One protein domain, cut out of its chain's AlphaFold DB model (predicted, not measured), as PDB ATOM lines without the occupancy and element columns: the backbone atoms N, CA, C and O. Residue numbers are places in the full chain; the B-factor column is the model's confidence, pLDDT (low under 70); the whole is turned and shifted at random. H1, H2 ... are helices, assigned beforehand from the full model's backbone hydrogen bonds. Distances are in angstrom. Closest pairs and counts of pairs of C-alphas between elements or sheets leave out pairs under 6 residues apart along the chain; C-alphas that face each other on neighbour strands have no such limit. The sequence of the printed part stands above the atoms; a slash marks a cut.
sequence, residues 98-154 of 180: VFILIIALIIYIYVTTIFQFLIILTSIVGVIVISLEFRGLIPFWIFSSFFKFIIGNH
ATOM      1  N   VAL A  98      54.753 121.253  88.957       92.25
ATOM      2  CA  VAL A  98      55.816 120.318  89.366       92.25
ATOM      3  C   VAL A  98      55.887 119.122  88.416       92.25
ATOM      4  O   VAL A  98      56.976 118.728  88.006       92.25
ATOM      5  N   PHE A  99      54.744 118.569  88.010       92.75
ATOM      6  CA  PHE A  99      54.705 117.445  87.074       92.75
ATOM      7  C   PHE A  99      55.273 117.813  85.694       92.75
ATOM      8  O   PHE A  99      56.075 117.064  85.136       92.75
ATOM      9  N   ILE A 100      54.937 118.999  85.175       93.69
ATOM     10  CA  ILE A 100      55.501 119.525  83.920       93.69
ATOM     11  C   ILE A 100      57.021 119.703  84.036       93.69
ATOM     12  O   ILE A 100      57.748 119.318  83.121       93.69
ATOM     13  N   LEU A 101      57.517 120.232  85.159       92.25
ATOM     14  CA  LEU A 101      58.956 120.371  85.413       92.25
ATOM     15  C   LEU A 101      59.679 119.019  85.418       92.25
ATOM     16  O   LEU A 101      60.763 118.911  84.849       92.25
ATOM     17  N   ILE A 102      59.076 117.984  86.009       92.75
ATOM     18  CA  ILE A 102      59.636 116.625  86.003       92.75
ATOM     19  C   ILE A 102      59.724 116.086  84.571       92.75
ATOM     20  O   ILE A 102      60.771 115.577  84.175       92.75
ATOM     21  N   ILE A 103      58.665 116.235  83.769       91.62
ATOM     22  CA  ILE A 103      58.672 115.809  82.360       91.62
ATOM     23  C   ILE A 103      59.751 116.561  81.572       91.62
ATOM     24  O   ILE A 103      60.527 115.939  80.847       91.62
ATOM     25  N   ALA A 104      59.839 117.883  81.733       90.25
ATOM     26  CA  ALA A 104      60.849 118.700  81.067       90.25
ATOM     27  C   ALA A 104      62.276 118.266  81.442       90.25
ATOM     28  O   ALA A 104      63.139 118.178  80.571       90.25
ATOM     29  N   LEU A 105      62.513 117.933  82.716       91.75
ATOM     30  CA  LEU A 105      63.801 117.427  83.189       91.75
ATOM     31  C   LEU A 105      64.152 116.070  82.558       91.75
ATOM     32  O   LEU A 105      65.289 115.872  82.134       91.75
ATOM     33  N   ILE A 106      63.184 115.154  82.449       89.12
ATOM     34  CA  ILE A 106      63.383 113.851  81.795       89.12
ATOM     35  C   ILE A 106      63.748 114.043  80.319       89.12
ATOM     36  O   ILE A 106      64.715 113.445  79.845       89.12
ATOM     37  N   ILE A 107      63.018 114.907  79.604       92.19
ATOM     38  CA  ILE A 107      63.306 115.227  78.197       92.19
ATOM     39  C   ILE A 107      64.706 115.831  78.066       92.19
ATOM     40  O   ILE A 107      65.469 115.418  77.198       92.19
ATOM     41  N   TYR A 108      65.072 116.768  78.941       90.94
ATOM     42  CA  TYR A 108      66.395 117.388  78.933       90.94
ATOM     43  C   TYR A 108      67.515 116.351  79.100       90.94
ATOM     44  O   TYR A 108      68.455 116.321  78.303       90.94
ATOM     45  N   ILE A 109      67.396 115.449  80.079       89.69
ATOM     46  CA  ILE A 109      68.372 114.369  80.280       89.69
ATOM     47  C   ILE A 109      68.453 113.493  79.026       89.69
ATOM     48  O   ILE A 109      69.546 113.233  78.537       89.69
ATOM     49  N   TYR A 110      67.319 113.096  78.452       88.81
ATOM     50  CA  TYR A 110      67.296 112.255  77.255       88.81
ATOM     51  C   TYR A 110      67.936 112.925  76.027       88.81
ATOM     52  O   TYR A 110      68.705 112.306  75.295       88.81
ATOM     53  N   VAL A 111      67.671 114.214  75.805       89.12
ATOM     54  CA  VAL A 111      68.270 114.968  74.694       89.12
ATOM     55  C   VAL A 111      69.778 115.125  74.894       89.12
ATOM     56  O   VAL A 111      70.549 114.925  73.954       89.12
ATOM     57  N   THR A 112      70.221 115.442  76.113       85.88
ATOM     58  CA  THR A 112      71.655 115.590  76.407       85.88
ATOM     59  C   THR A 112      72.422 114.278  76.254       85.88
ATOM     60  O   THR A 112      73.519 114.294  75.695       85.88
ATOM     61  N   THR A 113      71.853 113.136  76.657       84.12
ATOM     62  CA  THR A 113      72.503 111.825  76.488       84.12
ATOM     63  C   THR A 113      72.593 111.409  75.022       84.12
ATOM     64  O   THR A 113      73.643 110.924  74.599       84.12
ATOM     65  N   ILE A 114      71.556 111.663  74.211       84.31
ATOM     66  CA  ILE A 114      71.619 111.453  72.754       84.31
ATOM     67  C   ILE A 114      72.726 112.305  72.136       84.31
ATOM     68  O   ILE A 114      73.517 111.812  71.332       84.31
ATOM     69  N   PHE A 115      72.811 113.579  72.515       82.56
ATOM     70  CA  PHE A 115      73.820 114.479  71.968       82.56
ATOM     71  C   PHE A 115      75.245 114.040  72.342       82.56
ATOM     72  O   PHE A 115      76.127 114.005  71.484       82.56
ATOM     73  N   GLN A 116      75.462 113.617  73.592       80.12
ATOM     74  CA  GLN A 116      76.731 113.030  74.032       80.12
ATOM     75  C   GLN A 116      77.084 111.767  73.236       80.12
ATOM     76  O   GLN A 116      78.224 111.620  72.796       80.12
ATOM     77  N   PHE A 117      76.111 110.884  72.995       84.94
ATOM     78  CA  PHE A 117      76.317 109.683  72.189       84.94
ATOM     79  C   PHE A 117      76.733 110.018  70.749       84.94
ATOM     80  O   PHE A 117      77.683 109.431  70.233       84.94
ATOM     81  N   LEU A 118      76.087 111.003  70.114       87.25
ATOM     82  CA  LEU A 118      76.443 111.453  68.764       87.25
ATOM     83  C   LEU A 118      77.856 112.054  68.700       87.25
ATOM     84  O   LEU A 118      78.590 111.783  67.748       87.25
ATOM     85  N   ILE A 119      78.274 112.823  69.711       87.00
ATOM     86  CA  ILE A 119      79.647 113.349  69.800       87.00
ATOM     87  C   ILE A 119      80.664 112.211  69.921       87.00
ATOM     88  O   ILE A 119      81.687 112.216  69.236       87.00
ATOM     89  N   ILE A 120      80.397 111.217  70.770       83.00
ATOM     90  CA  ILE A 120      81.290 110.064  70.934       83.00
ATOM     91  C   ILE A 120      81.384 109.284  69.619       83.00
ATOM     92  O   ILE A 120      82.485 108.972  69.170       83.00
ATOM     93  N   LEU A 121      80.250 109.026  68.966       86.38
ATOM     94  CA  LEU A 121      80.206 108.308  67.695       86.38
ATOM     95  C   LEU A 121      80.989 109.043  66.600       86.38
ATOM     96  O   LEU A 121      81.830 108.440  65.938       86.38
ATOM     97  N   THR A 122      80.761 110.348  66.437       82.81
ATOM     98  CA  THR A 122      81.492 111.173  65.458       82.81
ATOM     99  C   THR A 122      82.985 111.246  65.768       82.81
ATOM    100  O   THR A 122      83.793 111.172  64.844       82.81
ATOM    101  N   SER A 123      83.368 111.291  67.046       80.56
ATOM    102  CA  SER A 123      84.773 111.248  67.467       80.56
ATOM    103  C   SER A 123      85.434 109.912  67.120       80.56
ATOM    104  O   SER A 123      86.531 109.901  66.571       80.56
ATOM    105  N   ILE A 124      84.763 108.781  67.376       82.50
ATOM    106  CA  ILE A 124      85.269 107.443  67.028       82.50
ATOM    107  C   ILE A 124      85.438 107.315  65.512       82.50
ATOM    108  O   ILE A 124      86.493 106.889  65.047       82.50
ATOM    109  N   VAL A 125      84.427 107.719  64.737       83.56
ATOM    110  CA  VAL A 125      84.495 107.694  63.269       83.56
ATOM    111  C   VAL A 125      85.637 108.581  62.770       83.56
ATOM    112  O   VAL A 125      86.418 108.136  61.934       83.56
ATOM    113  N   GLY A 126      85.799 109.788  63.321       79.06
ATOM    114  CA  GLY A 126      86.910 110.681  62.989       79.06
ATOM    115  C   GLY A 126      88.276 110.048  63.262       79.06
ATOM    116  O   GLY A 126      89.150 110.080  62.400       79.06
ATOM    117  N   VAL A 127      88.448 109.398  64.418       78.19
ATOM    118  CA  VAL A 127      89.685 108.674  64.754       78.19
ATOM    119  C   VAL A 127      89.942 107.530  63.774       78.19
ATOM    120  O   VAL A 127      91.076 107.372  63.329       78.19
ATOM    121  N   ILE A 128      88.921 106.749  63.404       77.69
ATOM    122  CA  ILE A 128      89.058 105.639  62.447       77.69
ATOM    123  C   ILE A 128      89.470 106.155  61.065       77.69
ATOM    124  O   ILE A 128      90.406 105.617  60.479       77.69
ATOM    125  N   VAL A 129      88.813 107.203  60.559       77.81
ATOM    126  CA  VAL A 129      89.117 107.790  59.244       77.81
ATOM    127  C   VAL A 129      90.551 108.316  59.208       77.81
ATOM    128  O   VAL A 129      91.313 107.932  58.323       77.81
ATOM    129  N   ILE A 130      90.962 109.091  60.218       72.00
ATOM    130  CA  ILE A 130      92.340 109.589  60.332       72.00
ATOM    131  C   ILE A 130      93.334 108.419  60.430       72.00
ATOM    132  O   ILE A 130      94.378 108.433  59.786       72.00
ATOM    133  N   SER A 131      93.011 107.368  61.189       62.25
ATOM    134  CA  SER A 131      93.886 106.194  61.348       62.25
ATOM    135  C   SER A 131      94.029 105.364  60.064       62.25
ATOM    136  O   SER A 131      95.060 104.723  59.863       62.25
ATOM    137  N   LEU A 132      93.010 105.358  59.198       66.56
ATOM    138  CA  LEU A 132      93.047 104.697  57.889       66.56
ATOM    139  C   LEU A 132      93.843 105.507  56.859       66.56
ATOM    140  O   LEU A 132      94.549 104.926  56.034       66.56
ATOM    141  N   GLU A 133      93.748 106.835  56.919       63.22
ATOM    142  CA  GLU A 133      94.471 107.751  56.033       63.22
ATOM    143  C   GLU A 133      95.973 107.799  56.383       63.22
ATOM    144  O   GLU A 133      96.833 107.738  55.502       63.22
ATOM    145  N   PHE A 134      96.307 107.754  57.677       56.78
ATOM    146  CA  PHE A 134      97.671 107.608  58.189       56.78
ATOM    147  C   PHE A 134      98.011 106.135  58.457       56.78
ATOM    148  O   PHE A 134      98.107 105.723  59.611       56.78
ATOM    149  N   ARG A 135      98.207 105.341  57.391       50.38
ATOM    150  CA  ARG A 135      98.635 103.918  57.401       50.38
ATOM    151  C   ARG A 135      99.543 103.532  58.594       50.38
ATOM    152  O   ARG A 135     100.766 103.526  58.476       50.38
ATOM    153  N   GLY A 136      98.945 103.145  59.723       50.31
ATOM    154  CA  GLY A 136      99.638 102.550  60.872       50.31
ATOM    155  C   GLY A 136     100.380 103.500  61.824       50.31
ATOM    156  O   GLY A 136     101.047 103.011  62.732       50.31
ATOM    157  N   LEU A 137     100.254 104.823  61.693       49.34
ATOM    158  CA  LEU A 137     100.798 105.788  62.662       49.34
ATOM    159  C   LEU A 137      99.656 106.440  63.442       49.34
ATOM    160  O   LEU A 137      99.417 107.641  63.361       49.34
ATOM    161  N   ILE A 138      98.934 105.635  64.220       53.72
ATOM    162  CA  ILE A 138      98.048 106.178  65.253       53.72
ATOM    163  C   ILE A 138      98.962 106.882  66.264       53.72
ATOM    164  O   ILE A 138      99.826 106.219  66.851       53.72
ATOM    165  N   PRO A 139      98.833 108.201  66.498       50.62
ATOM    166  CA  PRO A 139      99.653 108.872  67.488       50.62
ATOM    167  C   PRO A 139      99.184 108.392  68.861       50.62
ATOM    168  O   PRO A 139      98.212 108.889  69.427       50.62
ATOM    169  N   PHE A 140      99.906 107.414  69.407       50.59
ATOM    170  CA  PHE A 140      99.790 106.879  70.769       50.59
ATOM    171  C   PHE A 140      99.645 107.991  71.836       50.59
ATOM    172  O   PHE A 140      99.024 107.812  72.883       50.59
ATOM    173  N   TRP A 141     100.149 109.186  71.520       51.06
ATOM    174  CA  TRP A 141     100.010 110.423  72.285       51.06
ATOM    175  C   TRP A 141      98.571 110.926  72.486       51.06
ATOM    176  O   TRP A 141      98.256 111.431  73.568       51.06
ATOM    177  N   ILE A 142      97.683 110.775  71.499       57.28
ATOM    178  CA  ILE A 142      96.276 111.197  71.620       57.28
ATOM    179  C   ILE A 142      95.521 110.229  72.538       57.28
ATOM    180  O   ILE A 142      94.781 110.664  73.420       57.28
ATOM    181  N   PHE A 143      95.789 108.925  72.411       51.84
ATOM    182  CA  PHE A 143      95.195 107.893  73.267       51.84
ATOM    183  C   PHE A 143      95.648 108.028  74.733       51.84
ATOM    184  O   PHE A 143      94.831 107.943  75.649       51.84
ATOM    185  N   SER A 144      96.935 108.327  74.961       51.25
ATOM    186  CA  SER A 144      97.496 108.592  76.296       51.25
ATOM    187  C   SER A 144      96.880 109.826  76.969       51.25
ATOM    188  O   SER A 144      96.565 109.794  78.161       51.25
ATOM    189  N   SER A 145      96.667 110.901  76.206       53.75
ATOM    190  CA  SER A 145      96.100 112.146  76.737       53.75
ATOM    191  C   SER A 145      94.616 112.004  77.086       53.75
ATOM    192  O   SER A 145      94.175 112.542  78.100       53.75
ATOM    193  N   PHE A 146      93.856 111.226  76.308       53.84
ATOM    194  CA  PHE A 146      92.435 110.974  76.575       53.84
ATOM    195  C   PHE A 146      92.225 110.082  77.813       53.84
ATOM    196  O   PHE A 146      91.341 110.348  78.627       53.84
ATOM    197  N   PHE A 147      93.088 109.079  78.026       50.75
ATOM    198  CA  PHE A 147      93.054 108.239  79.232       50.75
ATOM    199  C   PHE A 147      93.402 109.021  80.507       50.75
ATOM    200  O   PHE A 147      92.726 108.853  81.520       50.75
ATOM    201  N   LYS A 148      94.385 109.934  80.458       51.88
ATOM    202  CA  LYS A 148      94.694 110.843  81.581       51.88
ATOM    203  C   LYS A 148      93.527 111.764  81.944       51.88
ATOM    204  O   LYS A 148      93.378 112.127  83.108       51.88
ATOM    205  N   PHE A 149      92.703 112.131  80.965       52.34
ATOM    206  CA  PHE A 149      91.540 112.984  81.186       52.34
ATOM    207  C   PHE A 149      90.365 112.222  81.821       52.34
ATOM    208  O   PHE A 149      89.707 112.757  82.707       52.34
ATOM    209  N   ILE A 150      90.129 110.964  81.424       49.44
ATOM    210  CA  ILE A 150      89.028 110.134  81.952       49.44
ATOM    211  C   ILE A 150      89.351 109.533  83.328       49.44
ATOM    212  O   ILE A 150      88.471 109.456  84.178       49.44
ATOM    213  N   ILE A 151      90.595 109.111  83.568       47.84
ATOM    214  CA  ILE A 151      90.993 108.455  84.831       47.84
ATOM    215  C   ILE A 151      91.296 109.455  85.950       47.84
ATOM    216  O   ILE A 151      91.422 109.065  87.108       47.84
ATOM    217  N   GLY A 152      91.327 110.751  85.637       41.19
ATOM    218  CA  GLY A 152      91.677 111.779  86.599       41.19
ATOM    219  C   GLY A 152      93.158 111.697  86.965       41.19
ATOM    220  O   GLY A 152      93.726 110.640  87.238       41.19
ATOM    221  N   ASN A 153      93.812 112.853  86.988       44.62
ATOM    222  CA  ASN A 153      95.081 113.003  87.681       44.62
ATOM    223  C   ASN A 153      94.848 112.716  89.172       44.62
ATOM    224  O   ASN A 153      94.587 113.636  89.942       44.62
ATOM    225  N   HIS A 154      94.953 111.459  89.592       41.75
ATOM    226  CA  HIS A 154      95.356 111.175  90.955       41.75
ATOM    227  C   HIS A 154      96.877 111.320  90.997       41.75
ATOM    228  O   HIS A 154      97.584 110.470  90.447       41.75
TER     229      HIS A 154
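What this domain is: This is residues 98 to 154 of the 180 residues of an uncharacterized protein of Nitrospinae bacterium RIFCSPLOWO2_01_FULL_39_10 (UniProt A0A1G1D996). One long helix, H1, makes the length of an open, flat hook; a short link turns the chain, and the much shorter helix H2 folds back beside the last part of H1 with a gap between them. The printed part has 57 residues with two named helices, H1 then H2, and no named strand; its class is all helix. It is extended, with a radius of gyration of the C-alphas of 17.5 A and spans of 55 by 32 by 6 A.

Where its parts are: H1, residues 98 to 133, begins at C-alpha 98 (55.816, 120.318, 89.366) and measures 52.6 A from first to last C-alpha. H2, residues 140 to 150, measures 15.9 A and ends at C-alpha 150 (89.028, 110.134, 81.952).

How they stand to each other: H1 and H2 are apart, with no C-alpha of the one within 8 A of the other. Residues 98 to 126 of H1 stand free, as do residues 143 to 154, of which 143 to 150 belong to H2. Every O i to N i+4 pair is within hydrogen-bond range in H1 and H2.

The domain as a whole: The C-alphas of Val 98 and Arg 135, the two farthest apart, are 55.9 A apart. The printed part has no cut, and the link of 6 residues is short. Residues 131 to 154 have pLDDT under 70.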